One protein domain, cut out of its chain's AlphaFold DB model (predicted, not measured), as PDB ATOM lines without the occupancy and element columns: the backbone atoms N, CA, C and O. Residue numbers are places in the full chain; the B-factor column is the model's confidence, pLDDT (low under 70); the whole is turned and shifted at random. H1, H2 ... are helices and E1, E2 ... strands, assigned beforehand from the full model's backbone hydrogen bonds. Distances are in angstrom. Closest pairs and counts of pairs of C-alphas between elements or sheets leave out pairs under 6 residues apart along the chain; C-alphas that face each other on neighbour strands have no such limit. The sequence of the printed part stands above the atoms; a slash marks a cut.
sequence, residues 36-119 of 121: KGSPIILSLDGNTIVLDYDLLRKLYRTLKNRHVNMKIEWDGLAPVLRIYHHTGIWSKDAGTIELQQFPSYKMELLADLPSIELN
ATOM      1  N   LYS A  36      -7.951 -30.755  -7.625       51.47
ATOM      2  CA  LYS A  36      -8.063 -32.215  -7.522       51.47
ATOM      3  C   LYS A  36      -7.715 -32.928  -8.837       51.47
ATOM      4  O   LYS A  36      -7.680 -34.154  -8.840       51.47
ATOM      5  N   GLY A  37      -7.518 -32.179  -9.921       55.91
ATOM      6  CA  GLY A  37      -7.280 -32.707 -11.259       55.91
ATOM      7  C   GLY A  37      -5.818 -33.064 -11.512       55.91
ATOM      8  O   GLY A  37      -4.906 -32.472 -10.936       55.91
ATOM      9  N   SER A  38      -5.593 -34.038 -12.387       69.75
ATOM     10  CA  SER A  38      -4.266 -34.341 -12.926       69.75
ATOM     11  C   SER A  38      -3.906 -33.288 -13.979       69.75
ATOM     12  O   SER A  38      -4.704 -33.082 -14.895       69.75
ATOM     13  N   PRO A  39      -2.763 -32.591 -13.883       75.81
ATOM     14  CA  PRO A  39      -2.349 -31.692 -14.949       75.81
ATOM     15  C   PRO A  39      -2.021 -32.490 -16.210       75.81
ATOM     16  O   PRO A  39      -1.507 -33.606 -16.136       75.81
ATOM     17  N   ILE A  40      -2.309 -31.910 -17.367       78.38
ATOM     18  CA  ILE A  40      -1.952 -32.476 -18.667       78.38
ATOM     19  C   ILE A  40      -1.296 -31.416 -19.531       78.38
ATOM     20  O   ILE A  40      -1.654 -30.241 -19.455       78.38
ATOM     21  N   ILE A  41      -0.355 -31.855 -20.358       83.25
ATOM     22  CA  ILE A  41       0.256 -31.038 -21.398       83.25
ATOM     23  C   ILE A  41      -0.405 -31.463 -22.704       83.25
ATOM     24  O   ILE A  41      -0.312 -32.621 -23.103       83.25
ATOM     25  N   LEU A  42      -1.126 -30.541 -23.327       83.31
ATOM     26  CA  LEU A  42      -1.741 -30.748 -24.628       83.31
ATOM     27  C   LEU A  42      -0.869 -30.077 -25.684       83.31
ATOM     28  O   LEU A  42      -0.588 -28.885 -25.562       83.31
ATOM     29  N   SER A  43      -0.488 -30.834 -26.709       85.00
ATOM     30  CA  SER A  43       0.319 -30.358 -27.832       85.00
ATOM     31  C   SER A  43      -0.513 -30.413 -29.112       85.00
ATOM     32  O   SER A  43      -0.967 -31.487 -29.491       85.00
ATOM     33  N   LEU A  44      -0.729 -29.272 -29.767       84.19
ATOM     34  CA  LEU A  44      -1.462 -29.158 -31.035       84.19
ATOM     35  C   LEU A  44      -0.698 -28.226 -31.973       84.19
ATOM     36  O   LEU A  44      -0.325 -27.127 -31.567       84.19
ATOM     37  N   ASP A  45      -0.469 -28.657 -33.215       82.25
ATOM     38  CA  ASP A  45       0.213 -27.871 -34.256       82.25
ATOM     39  C   ASP A  45       1.560 -27.263 -33.803       82.25
ATOM     40  O   ASP A  45       1.921 -26.147 -34.170       82.25
ATOM     41  N   GLY A  46       2.304 -27.983 -32.954       82.06
ATOM     42  CA  GLY A  46       3.585 -27.527 -32.394       82.06
ATOM     43  C   GLY A  46       3.477 -26.543 -31.221       82.06
ATOM     44  O   GLY A  46       4.499 -26.190 -30.635       82.06
ATOM     45  N   ASN A  47       2.268 -26.137 -30.834       87.06
ATOM     46  CA  ASN A  47       2.012 -25.338 -29.638       87.06
ATOM     47  C   ASN A  47       1.626 -26.230 -28.457       87.06
ATOM     48  O   ASN A  47       0.986 -27.265 -28.635       87.06
ATOM     49  N   THR A  48       1.966 -25.805 -27.240       87.44
ATOM     50  CA  THR A  48       1.691 -26.568 -26.016       87.44
ATOM     51  C   THR A  48       0.935 -25.743 -24.985       87.44
ATOM     52  O   THR A  48       1.265 -24.578 -24.763       87.44
ATOM     53  N   ILE A  49      -0.023 -26.357 -24.295       88.31
ATOM     54  CA  ILE A  49      -0.762 -25.742 -23.189       88.31
ATOM     55  C   ILE A  49      -0.915 -26.722 -22.024       88.31
ATOM     56  O   ILE A  49      -1.146 -27.913 -22.223       88.31
ATOM     57  N   VAL A  50      -0.803 -26.215 -20.794       86.19
ATOM     58  CA  VAL A  50      -0.999 -27.013 -19.575       86.19
ATOM     59  C   VAL A  50      -2.396 -26.766 -19.012       86.19
ATOM     60  O   VAL A  50      -2.736 -25.632 -18.667       86.19
ATOM     61  N   LEU A  51      -3.197 -27.827 -18.908       84.44
ATOM     62  CA  LEU A  51      -4.612 -27.772 -18.528       84.44
ATOM     63  C   LEU A  51      -4.961 -28.776 -17.421       84.44
ATOM     64  O   LEU A  51      -4.217 -29.713 -17.134       84.44
ATOM     65  N   ASP A  52      -6.137 -28.589 -16.819       80.88
ATOM     66  CA  ASP A  52      -6.750 -29.565 -15.913       80.88
ATOM     67  C   ASP A  52      -7.369 -30.719 -16.722       80.88
ATOM     68  O   ASP A  52      -8.305 -30.506 -17.504       80.88
ATOM     69  N   TYR A  53      -6.897 -31.949 -16.507       80.31
ATOM     70  CA  TYR A  53      -7.436 -33.136 -17.172       80.31
ATOM     71  C   TYR A  53      -8.924 -33.353 -16.901       80.31
ATOM     72  O   TYR A  53      -9.668 -33.709 -17.813       80.31
ATOM     73  N   ASP A  54      -9.390 -33.140 -15.669       78.94
ATOM     74  CA  ASP A  54     -10.792 -33.377 -15.328       78.94
ATOM     75  C   ASP A  54     -11.704 -32.362 -16.013       78.94
ATOM     76  O   ASP A  54     -12.823 -32.704 -16.411       78.94
ATOM     77  N   LEU A  55     -11.233 -31.122 -16.171       82.44
ATOM     78  CA  LEU A  55     -11.931 -30.098 -16.943       82.44
ATOM     79  C   LEU A  55     -11.992 -30.493 -18.418       82.44
ATOM     80  O   LEU A  55     -13.085 -30.539 -18.984       82.44
ATOM     81  N   LEU A  56     -10.846 -30.841 -19.013       84.00
ATOM     82  CA  LEU A  56     -10.773 -31.223 -20.420       84.00
ATOM     83  C   LEU A  56     -11.641 -32.457 -20.705       84.00
ATOM     84  O   LEU A  56     -12.435 -32.471 -21.643       84.00
ATOM     85  N   ARG A  57     -11.581 -33.474 -19.842       85.00
ATOM     86  CA  ARG A  57     -12.392 -34.693 -19.948       85.00
ATOM     87  C   ARG A  57     -13.888 -34.408 -19.860       85.00
ATOM     88  O   ARG A  57     -14.670 -35.000 -20.605       85.00
ATOM     89  N   LYS A  58     -14.316 -33.540 -18.935       85.94
ATOM     90  CA  LYS A  58     -15.725 -33.122 -18.840       85.94
ATOM     91  C   LYS A  58     -16.154 -32.383 -20.100       85.94
ATOM     92  O   LYS A  58     -17.239 -32.657 -20.602       85.94
ATOM     93  N   LEU A  59     -15.293 -31.521 -20.635       87.50
ATOM     94  CA  LEU A  59     -15.576 -30.784 -21.856       87.50
ATOM     95  C   LEU A  59     -15.758 -31.717 -23.057       87.50
ATOM     96  O   LEU A  59     -16.786 -31.643 -23.725       87.50
ATOM     97  N   TYR A  60     -14.842 -32.666 -23.268       86.00
ATOM     98  CA  TYR A  60     -14.981 -33.682 -24.318       86.00
ATOM     99  C   TYR A  60     -16.289 -34.471 -24.205       86.00
ATOM    100  O   TYR A  60     -16.943 -34.745 -25.208       86.00
ATOM    101  N   ARG A  61     -16.717 -34.810 -22.981       88.31
ATOM    102  CA  ARG A  61     -18.010 -35.477 -22.760       88.31
ATOM    103  C   ARG A  61     -19.192 -34.597 -23.156       88.31
ATOM    104  O   ARG A  61     -20.118 -35.102 -23.784       88.31
ATOM    105  N   THR A  62     -19.160 -33.310 -22.817       87.44
ATOM    106  CA  THR A  62     -20.206 -32.349 -23.199       87.44
ATOM    107  C   THR A  62     -20.264 -32.138 -24.716       87.44
ATOM    108  O   THR A  62     -21.343 -31.930 -25.267       87.44
ATOM    109  N   LEU A  63     -19.128 -32.242 -25.410       88.94
ATOM    110  CA  LEU A  63     -19.025 -32.038 -26.857       88.94
ATOM    111  C   LEU A  63     -19.173 -33.326 -27.693       88.94
ATOM    112  O   LEU A  63     -19.061 -33.261 -28.912       88.94
ATOM    113  N   LYS A  64     -19.474 -34.484 -27.082       85.88
ATOM    114  CA  LYS A  64     -19.440 -35.823 -27.716       85.88
ATOM    115  C   LYS A  64     -20.243 -35.971 -29.024       85.88
ATOM    116  O   LYS A  64     -19.900 -36.815 -29.840       85.88
ATOM    117  N   ASN A  65     -21.282 -35.163 -29.233       87.31
ATOM    118  CA  ASN A  65     -22.135 -35.203 -30.432       87.31
ATOM    119  C   ASN A  65     -22.073 -33.894 -31.235       87.31
ATOM    120  O   ASN A  65     -23.059 -33.480 -31.845       87.31
ATOM    121  N   ARG A  66     -20.944 -33.187 -31.164       88.62
ATOM    122  CA  ARG A  66     -20.706 -31.935 -31.880       88.62
ATOM    123  C   ARG A  66     -19.511 -32.113 -32.806       88.62
ATOM    124  O   ARG A  66     -18.586 -32.856 -32.493       88.62
ATOM    125  N   HIS A  67     -19.516 -31.401 -33.924       88.69
ATOM    126  CA  HIS A  67     -18.295 -31.167 -34.679       88.69
ATOM    127  C   HIS A  67     -17.415 -30.234 -33.861       88.69
ATOM    128  O   HIS A  67     -17.903 -29.209 -33.379       88.69
ATOM    129  N   VAL A  68     -16.148 -30.601 -33.686       90.75
ATOM    130  CA  VAL A  68     -15.200 -29.868 -32.850       90.75
ATOM    131  C   VAL A  68     -13.925 -29.618 -33.638       90.75
ATOM    132  O   VAL A  68     -13.395 -30.530 -34.266       90.75
ATOM    133  N   ASN A  69     -13.439 -28.384 -33.587       90.38
ATOM    134  CA  ASN A  69     -12.121 -28.001 -34.068       90.38
ATOM    135  C   ASN A  69     -11.390 -27.291 -32.925       90.38
ATOM    136  O   ASN A  69     -11.955 -26.392 -32.297       90.38
ATOM    137  N   MET A  70     -10.168 -27.725 -32.627       91.06
ATOM    138  CA  MET A  70      -9.364 -27.201 -31.527       91.06
ATOM    139  C   MET A  70      -8.080 -26.598 -32.069       91.06
ATOM    140  O   MET A  70      -7.446 -27.189 -32.935       91.06
ATOM    141  N   LYS A  71      -7.685 -25.448 -31.525       91.94
ATOM    142  CA  LYS A  71      -6.405 -24.806 -31.824       91.94
ATOM    143  C   LYS A  71      -5.815 -24.208 -30.561       91.94
ATOM    144  O   LYS A  71      -6.549 -23.679 -29.727       91.94
ATOM    145  N   ILE A  72      -4.496 -24.280 -30.433       92.06
ATOM    146  CA  ILE A  72      -3.769 -23.540 -29.405       92.06
ATOM    147  C   ILE A  72      -3.255 -22.258 -30.050       92.06
ATOM    148  O   ILE A  72      -2.493 -22.306 -31.015       92.06
ATOM    149  N   GLU A  73      -3.692 -21.126 -29.517       92.38
ATOM    150  CA  GLU A  73      -3.303 -19.789 -29.958       92.38
ATOM    151  C   GLU A  73      -2.606 -19.051 -28.815       92.38
ATOM    152  O   GLU A  73      -2.854 -19.325 -27.642       92.38
ATOM    153  N   TRP A  74      -1.727 -18.110 -29.148       88.56
ATOM    154  CA  TRP A  74      -1.067 -17.260 -28.162       88.56
ATOM    155  C   TRP A  74      -1.873 -15.976 -27.973       88.56
ATOM    156  O   TRP A  74      -2.012 -15.195 -28.914       88.56
ATOM    157  N   ASP A  75      -2.387 -15.756 -26.763       86.00
ATOM    158  CA  ASP A  75      -3.022 -14.500 -26.367       86.00
ATOM    159  C   ASP A  75      -2.063 -13.722 -25.454       86.00
ATOM    160  O   ASP A  75      -1.896 -14.008 -24.262       86.00
ATOM    161  N   GLY A  76      -1.325 -12.790 -26.058       85.62
ATOM    162  CA  GLY A  76      -0.234 -12.078 -25.398       85.62
ATOM    163  C   GLY A  76       0.920 -13.012 -25.022       85.62
ATOM    164  O   GLY A  76       1.659 -13.474 -25.886       85.62
ATOM    165  N   LEU A  77       1.100 -13.254 -23.719       84.00
ATOM    166  CA  LEU A  77       2.196 -14.066 -23.169       84.00
ATOM    167  C   LEU A  77       1.765 -15.479 -22.754       84.00
ATOM    168  O   LEU A  77       2.597 -16.233 -22.250       84.00
ATOM    169  N   ALA A  78       0.490 -15.836 -22.925       85.69
ATOM    170  CA  ALA A  78      -0.040 -17.120 -22.483       85.69
ATOM    171  C   ALA A  78      -0.726 -17.877 -23.634       85.69
ATOM    172  O   ALA A  78      -1.500 -17.281 -24.390       85.69
ATOM    173  N   PRO A  79      -0.491 -19.193 -23.770       90.94
ATOM    174  CA  PRO A  79      -1.262 -20.032 -24.670       90.94
ATOM    175  C   PRO A  79      -2.705 -20.192 -24.171       90.94
ATOM    176  O   PRO A  79      -2.971 -20.380 -22.978       90.94
ATOM    177  N   VAL A  80      -3.641 -20.171 -25.115       91.19
ATOM    178  CA  VAL A  80      -5.076 -20.376 -24.918       91.19
ATOM    179  C   VAL A  80      -5.544 -21.462 -25.880       91.19
ATOM    180  O   VAL A  80      -5.275 -21.414 -27.080       91.19
ATOM    181  N   LEU A  81      -6.268 -22.452 -25.362       92.25
ATOM    182  CA  LEU A  81      -6.928 -23.456 -26.189       92.25
ATOM    183  C   LEU A  81      -8.296 -22.917 -26.617       92.25
ATOM    184  O   LEU A  81      -9.196 -22.778 -25.786       92.25
ATOM    185  N   ARG A  82      -8.458 -22.643 -27.912       92.88
ATOM    186  CA  ARG A  82      -9.742 -22.287 -28.524       92.88
ATOM    187  C   ARG A  82     -10.405 -23.524 -29.105       92.88
ATOM    188  O   ARG A  82      -9.809 -24.261 -29.889       92.88
ATOM    189  N   ILE A  83     -11.659 -23.734 -28.733       91.75
ATOM    190  CA  ILE A  83     -12.463 -24.878 -29.149       91.75
ATOM    191  C   ILE A  83     -13.706 -24.349 -29.846       91.75
ATOM    192  O   ILE A  83     -14.618 -23.824 -29.206       91.75
ATOM    193  N   TYR A  84     -13.749 -24.518 -31.160       91.50
ATOM    194  CA  TYR A  84     -14.902 -24.202 -31.987       91.50
ATOM    195  C   TYR A  84     -15.790 -25.434 -32.083       91.50
ATOM    196  O   TYR A  84     -15.315 -26.517 -32.430       91.50
ATOM    197  N   HIS A  85     -17.080 -25.288 -31.793       91.94
ATOM    198  CA  HIS A  85     -18.015 -26.404 -31.856       91.94
ATOM    199  C   HIS A  85     -19.327 -26.036 -32.541       91.94
ATOM    200  O   HIS A  85     -19.811 -24.915 -32.410       91.94
ATOM    201  N   HIS A  86     -19.962 -27.001 -33.203       90.50
ATOM    202  CA  HIS A  86     -21.302 -26.845 -33.776       90.50
ATOM    203  C   HIS A  86     -22.001 -28.203 -33.947       90.50
ATOM    204  O   HIS A  86     -21.352 -29.244 -33.997       90.50
ATOM    205  N   THR A  87     -23.334 -28.208 -34.034       87.88
ATOM    206  CA  THR A  87     -24.134 -29.415 -34.345       87.88
ATOM    207  C   THR A  87     -24.484 -29.539 -35.836       87.88
ATOM    208  O   THR A  87     -24.969 -30.577 -36.265       87.88
ATOM    209  N   GLY A  88     -24.214 -28.499 -36.633       82.50
ATOM    210  CA  GLY A  88     -24.415 -28.442 -38.085       82.50
ATOM    211  C   GLY A  88     -24.018 -27.067 -38.642       82.50
ATOM    212  O   GLY A  88     -23.868 -26.125 -37.865       82.50
ATOM    213  N   ILE A  89     -23.847 -26.947 -39.965       72.38
ATOM    214  CA  ILE A  89     -23.273 -25.754 -40.637       72.38
ATOM    215  C   ILE A  89     -24.048 -24.455 -40.329       72.38
ATOM    216  O   ILE A  89     -23.448 -23.392 -40.227       72.38
ATOM    217  N   TRP A  90     -25.365 -24.543 -40.121       75.62
ATOM    218  CA  TRP A  90     -26.253 -23.401 -39.837       75.62
ATOM    219  C   TRP A  90     -26.852 -23.448 -38.425       75.62
ATOM    220  O   TRP A  90     -27.902 -22.862 -38.155       75.62
ATOM    221  N   SER A  91     -26.231 -24.211 -37.525       76.31
ATOM    222  CA  SER A  91     -26.761 -24.406 -36.180       76.31
ATOM    223  C   SER A  91     -26.602 -23.152 -35.323       76.31
ATOM    224  O   SER A  91     -25.521 -22.575 -35.238       76.31
ATOM    225  N   LYS A  92     -27.671 -22.786 -34.607       80.00
ATOM    226  CA  LYS A  92     -27.635 -21.748 -33.565       80.00
ATOM    227  C   LYS A  92     -26.826 -22.171 -32.333       80.00
ATOM    228  O   LYS A  92     -26.461 -21.318 -31.537       80.00
ATOM    229  N   ASP A  93     -26.516 -23.462 -32.207       80.81
ATOM    230  CA  ASP A  93     -25.707 -24.018 -31.116       80.81
ATOM    231  C   ASP A  93     -24.198 -23.989 -31.419       80.81
ATOM    232  O   ASP A  93     -23.405 -24.655 -30.732       80.81
ATOM    233  N   ALA A  94     -23.801 -23.264 -32.469       88.00
ATOM    234  CA  ALA A  94     -22.411 -22.959 -32.752       88.00
ATOM    235  C   ALA A  94     -21.837 -22.030 -31.674       88.00
ATOM    236  O   ALA A  94     -22.501 -21.110 -31.201       88.00
ATOM    237  N   GLY A  95     -20.596 -22.279 -31.270       89.81
ATOM    238  CA  GLY A  95     -19.950 -21.496 -30.228       89.81
ATOM    239  C   GLY A  95     -18.454 -21.732 -30.161       89.81
ATOM    240  O   GLY A  95     -17.921 -22.657 -30.782       89.81
ATOM    241  N   THR A  96     -17.800 -20.871 -29.389       91.12
ATOM    242  CA  THR A  96     -16.368 -20.947 -29.104       91.12
ATOM    243  C   THR A  96     -16.183 -21.035 -27.600       91.12
ATOM    244  O   THR A  96     -16.807 -20.288 -26.847       91.12
ATOM    245  N   ILE A  97     -15.339 -21.963 -27.167       90.81
ATOM    246  CA  ILE A  97     -14.939 -22.134 -25.775       90.81
ATOM    247  C   ILE A  97     -13.446 -21.856 -25.695       90.81
ATOM    248  O   ILE A  97     -12.673 -22.380 -26.493       90.81
ATOM    249  N   GLU A  98     -13.053 -21.048 -24.722       91.31
ATOM    250  CA  GLU A  98     -11.661 -20.685 -24.484       91.31
ATOM    251  C   GLU A  98     -11.216 -21.265 -23.144       91.31
ATOM    252  O   GLU A  98     -11.851 -21.033 -22.111       91.31
ATOM    253  N   LEU A  99     -10.135 -22.043 -23.159       88.94
ATOM    254  CA  LEU A  99      -9.488 -22.535 -21.950       88.94
ATOM    255  C   LEU A  99      -8.116 -21.887 -21.811       88.94
ATOM    256  O   LEU A  99      -7.232 -22.078 -22.647       88.94
ATOM    257  N   GLN A 100      -7.947 -21.139 -20.727       87.94
ATOM    258  CA  GLN A 100      -6.674 -20.534 -20.367       87.94
ATOM    259  C   GLN A 100      -5.751 -21.564 -19.719       87.94
ATOM    260  O   GLN A 100      -6.205 -22.458 -18.994       87.94
ATOM    261  N   GLN A 101      -4.451 -21.408 -19.957       85.75
ATOM    262  CA  GLN A 101      -3.425 -22.187 -19.277       85.75
ATOM    263  C   GLN A 101      -3.529 -22.029 -17.756       85.75
ATOM    264  O   GLN A 101      -3.979 -21.004 -17.233       85.75
ATOM    265  N   PHE A 102      -3.054 -23.036 -17.024       79.94
ATOM    266  CA  PHE A 102      -2.825 -22.857 -15.600       79.94
ATOM    267  C   PHE A 102      -1.909 -21.656 -15.301       79.94
ATOM    268  O   PHE A 102      -0.886 -21.477 -15.960       79.94
ATOM    269  N   PRO A 103      -2.222 -20.878 -14.250       75.31
ATOM    270  CA  PRO A 103      -1.324 -19.850 -13.740       75.31
ATOM    271  C   PRO A 103       0.083 -20.385 -13.437       75.31
ATOM    272  O   PRO A 103       0.230 -21.506 -12.948       75.31
ATOM    273  N   SER A 104       1.107 -19.551 -13.629       74.50
ATOM    274  CA  SER A 104       2.528 -19.921 -13.509       74.50
ATOM    275  C   SER A 104       2.876 -20.587 -12.173       74.50
ATOM    276  O   SER A 104       3.483 -21.652 -12.157       74.50
ATOM    277  N   TYR A 105       2.376 -20.040 -11.058       71.31
ATOM    278  CA  TYR A 105       2.599 -20.599  -9.717       71.31
ATOM    279  C   TYR A 105       2.037 -22.021  -9.551       71.31
ATOM    280  O   TYR A 105       2.509 -22.783  -8.716       71.31
ATOM    281  N   LYS A 106       1.013 -22.393 -10.330       69.12
ATOM    282  CA  LYS A 106       0.482 -23.760 -10.346       69.12
ATOM    283  C   LYS A 106       1.361 -24.661 -11.188       69.12
ATOM    284  O   LYS A 106       1.608 -25.776 -10.765       69.12
ATOM    285  N   MET A 107       1.857 -24.193 -12.328       71.25
ATOM    286  CA  MET A 107       2.757 -24.987 -13.168       71.25
ATOM    287  C   MET A 107       4.057 -25.352 -12.443       71.25
ATOM    288  O   MET A 107       4.484 -26.498 -12.525       71.25
ATOM    289  N   GLU A 108       4.624 -24.431 -11.659       67.44
ATOM    290  CA  GLU A 108       5.812 -24.689 -10.827       67.44
ATOM    291  C   GLU A 108       5.590 -25.828  -9.821       67.44
ATOM    292  O   GLU A 108       6.445 -26.693  -9.654       67.44
ATOM    293  N   LEU A 109       4.410 -25.883  -9.197       63.19
ATOM    294  CA  LEU A 109       4.044 -26.942  -8.247       63.19
ATOM    295  C   LEU A 109       3.810 -28.306  -8.915       63.19
ATOM    296  O   LEU A 109       3.763 -29.327  -8.229       63.19
ATOM    297  N   LEU A 110       3.619 -28.322 -10.233       62.25
ATOM    298  CA  LEU A 110       3.343 -29.519 -11.025       62.25
ATOM    299  C   LEU A 110       4.593 -30.021 -11.766       62.25
ATOM    300  O   LEU A 110       4.515 -31.068 -12.401       62.25
ATOM    301  N   ALA A 111       5.728 -29.320 -11.665       60.25
ATOM    302  CA  ALA A 111       6.975 -29.666 -12.353       60.25
ATOM    303  C   ALA A 111       7.508 -31.067 -11.989       60.25
ATOM    304  O   ALA A 111       8.135 -31.719 -12.818       60.25
ATOM    305  N   ASP A 112       7.204 -31.553 -10.782       57.41
ATOM    306  CA  ASP A 112       7.620 -32.877 -10.298       57.41
ATOM    307  C   ASP A 112       6.608 -33.999 -10.618       57.41
ATOM    308  O   ASP A 112       6.800 -35.151 -10.210       57.41
ATOM    309  N   LEU A 113       5.493 -33.690 -11.292       58.66
ATOM    310  CA  LEU A 113       4.446 -34.664 -11.602       58.66
ATOM    311  C   LEU A 113       4.617 -35.272 -13.002       58.66
ATOM    312  O   LEU A 113       5.060 -34.597 -13.927       58.66
ATOM    313  N   PRO A 114       4.215 -36.544 -13.187       56.97
ATOM    314  CA  PRO A 114       4.239 -37.179 -14.499       56.97
ATOM    315  C   PRO A 114       3.265 -36.479 -15.457       56.97
ATOM    316  O   PRO A 114       2.076 -36.347 -15.152       56.97
ATOM    317  N   SER A 115       3.760 -36.061 -16.622       58.59
ATOM    318  CA  SER A 115       2.953 -35.549 -17.729       58.59
ATOM    319  C   SER A 115       2.397 -36.703 -18.568       58.59
ATOM    320  O   SER A 115       3.056 -37.720 -18.779       58.59
ATOM    321  N   ILE A 116       1.159 -36.554 -19.044       58.38
ATOM    322  CA  ILE A 116       0.542 -37.464 -20.018       58.38
ATOM    323  C   ILE A 116       0.476 -36.718 -21.345       58.38
ATOM    324  O   ILE A 116      -0.183 -35.682 -21.427       58.38
ATOM    325  N   GLU A 117       1.149 -37.252 -22.359       58.69
ATOM    326  CA  GLU A 117       1.102 -36.743 -23.729       58.69
ATOM    327  C   GLU A 117      -0.100 -37.354 -24.453       58.69
ATOM    328  O   GLU A 117      -0.267 -38.575 -24.501       58.69
ATOM    329  N   LEU A 118      -0.969 -36.496 -24.985       58.59
ATOM    330  CA  LEU A 118      -2.098 -36.901 -25.815       58.59
ATOM    331  C   LEU A 118      -1.832 -36.431 -27.242       58.59
ATOM    332  O   LEU A 118      -1.928 -35.238 -27.519       58.59
ATOM    333  N   ASN A 119      -1.520 -37.374 -28.127       53.06
ATOM    334  CA  ASN A 119      -1.428 -37.113 -29.559       53.06
ATOM    335  C   ASN A 119      -2.821 -37.277 -30.172       53.06
ATOM    336  O   ASN A 119      -3.444 -38.331 -30.032       53.06
TER     337      ASN A 119
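What this domain is: This is residues 36 to 119 of the 121 residues of an uncharacterized protein of Paenibacillus odorifer (UniProt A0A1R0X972). A strongly twisted sheet of three strands, E3 E4 E5, is crossed near one end by the two-stranded hairpin E1 E2, making a small, uneven sandwich. H1 follows straight on from E2 and only grazes the larger sheet, while H2 lies beyond E5 at one end of the long axis, and the tail after it folds back to E1. The printed part has 84 residues with two named helices and five named strands, in the order E1 E2 H1 E3 E4 E5 H2; both sheets are antiparallel, and the class is mixed, helices and strands. It is only just compact, close to loose, with a radius of gyration of the C-alphas of 13.8 A, and elongated, spanning 45 by 27 by 21 A.

How they stand to each other: E1, residues 39 to 44, and E2, residues 47 to 52, form an antiparallel hairpin at 152 degrees, with N 42 and O 49 within hydrogen-bond range at 2.9 A. H1, residues 53 to 62, comes nearest to E1 at the C-alphas of Ile 40 and Tyr 53, 5.7 A apart. E3, residues 67 to 75, bends by 50 degrees at residue 72, and E4, residues 78 to 86, is its antiparallel neighbour, with N 71 and O 82 at 2.9 A. E5, residues 95 to 100, is the other neighbour of E4, with N 83 and O 97 at 2.8 A; E3 E4 E5 is a meander, each strand the antiparallel neighbour of the one before. H1 is only just on this sheet and only grazes it with residues 55 to 60. The two sheets form a sandwich, two sheets face to face, 9.1 A centre to centre where they face each other, with strands at 85 degrees; the closest C-alphas of E2 and E4 are those of Ile 49 and Pro 79, 5.9 A apart. H2, residues 104 to 110, is not on the sheet E3 E4 E5 and is apart from H1. Every O i to N i+4 pair is within hydrogen-bond range in H1, and 2 of 3 are in H2.

Where its parts are: E1 begins at C-alpha 39 (-2.349, -31.692, -14.949). E3 is 24.1 A long, E4 26.0 A and H1 14.1 A. H2 ends at C-alpha 110 (3.343, -29.519, -11.025).

The domain as a whole: The C-alphas of Trp 90 and Asp 112 are the two farthest apart, 45.9 A. Residues 117 to 118 pair with residues 41 to 42 of E1, parallel. The printed part has no cut and no long link. Mean pLDDT of the printed part is 80.6; residues 36 to 38, 106 and 108 to 119 are under 70.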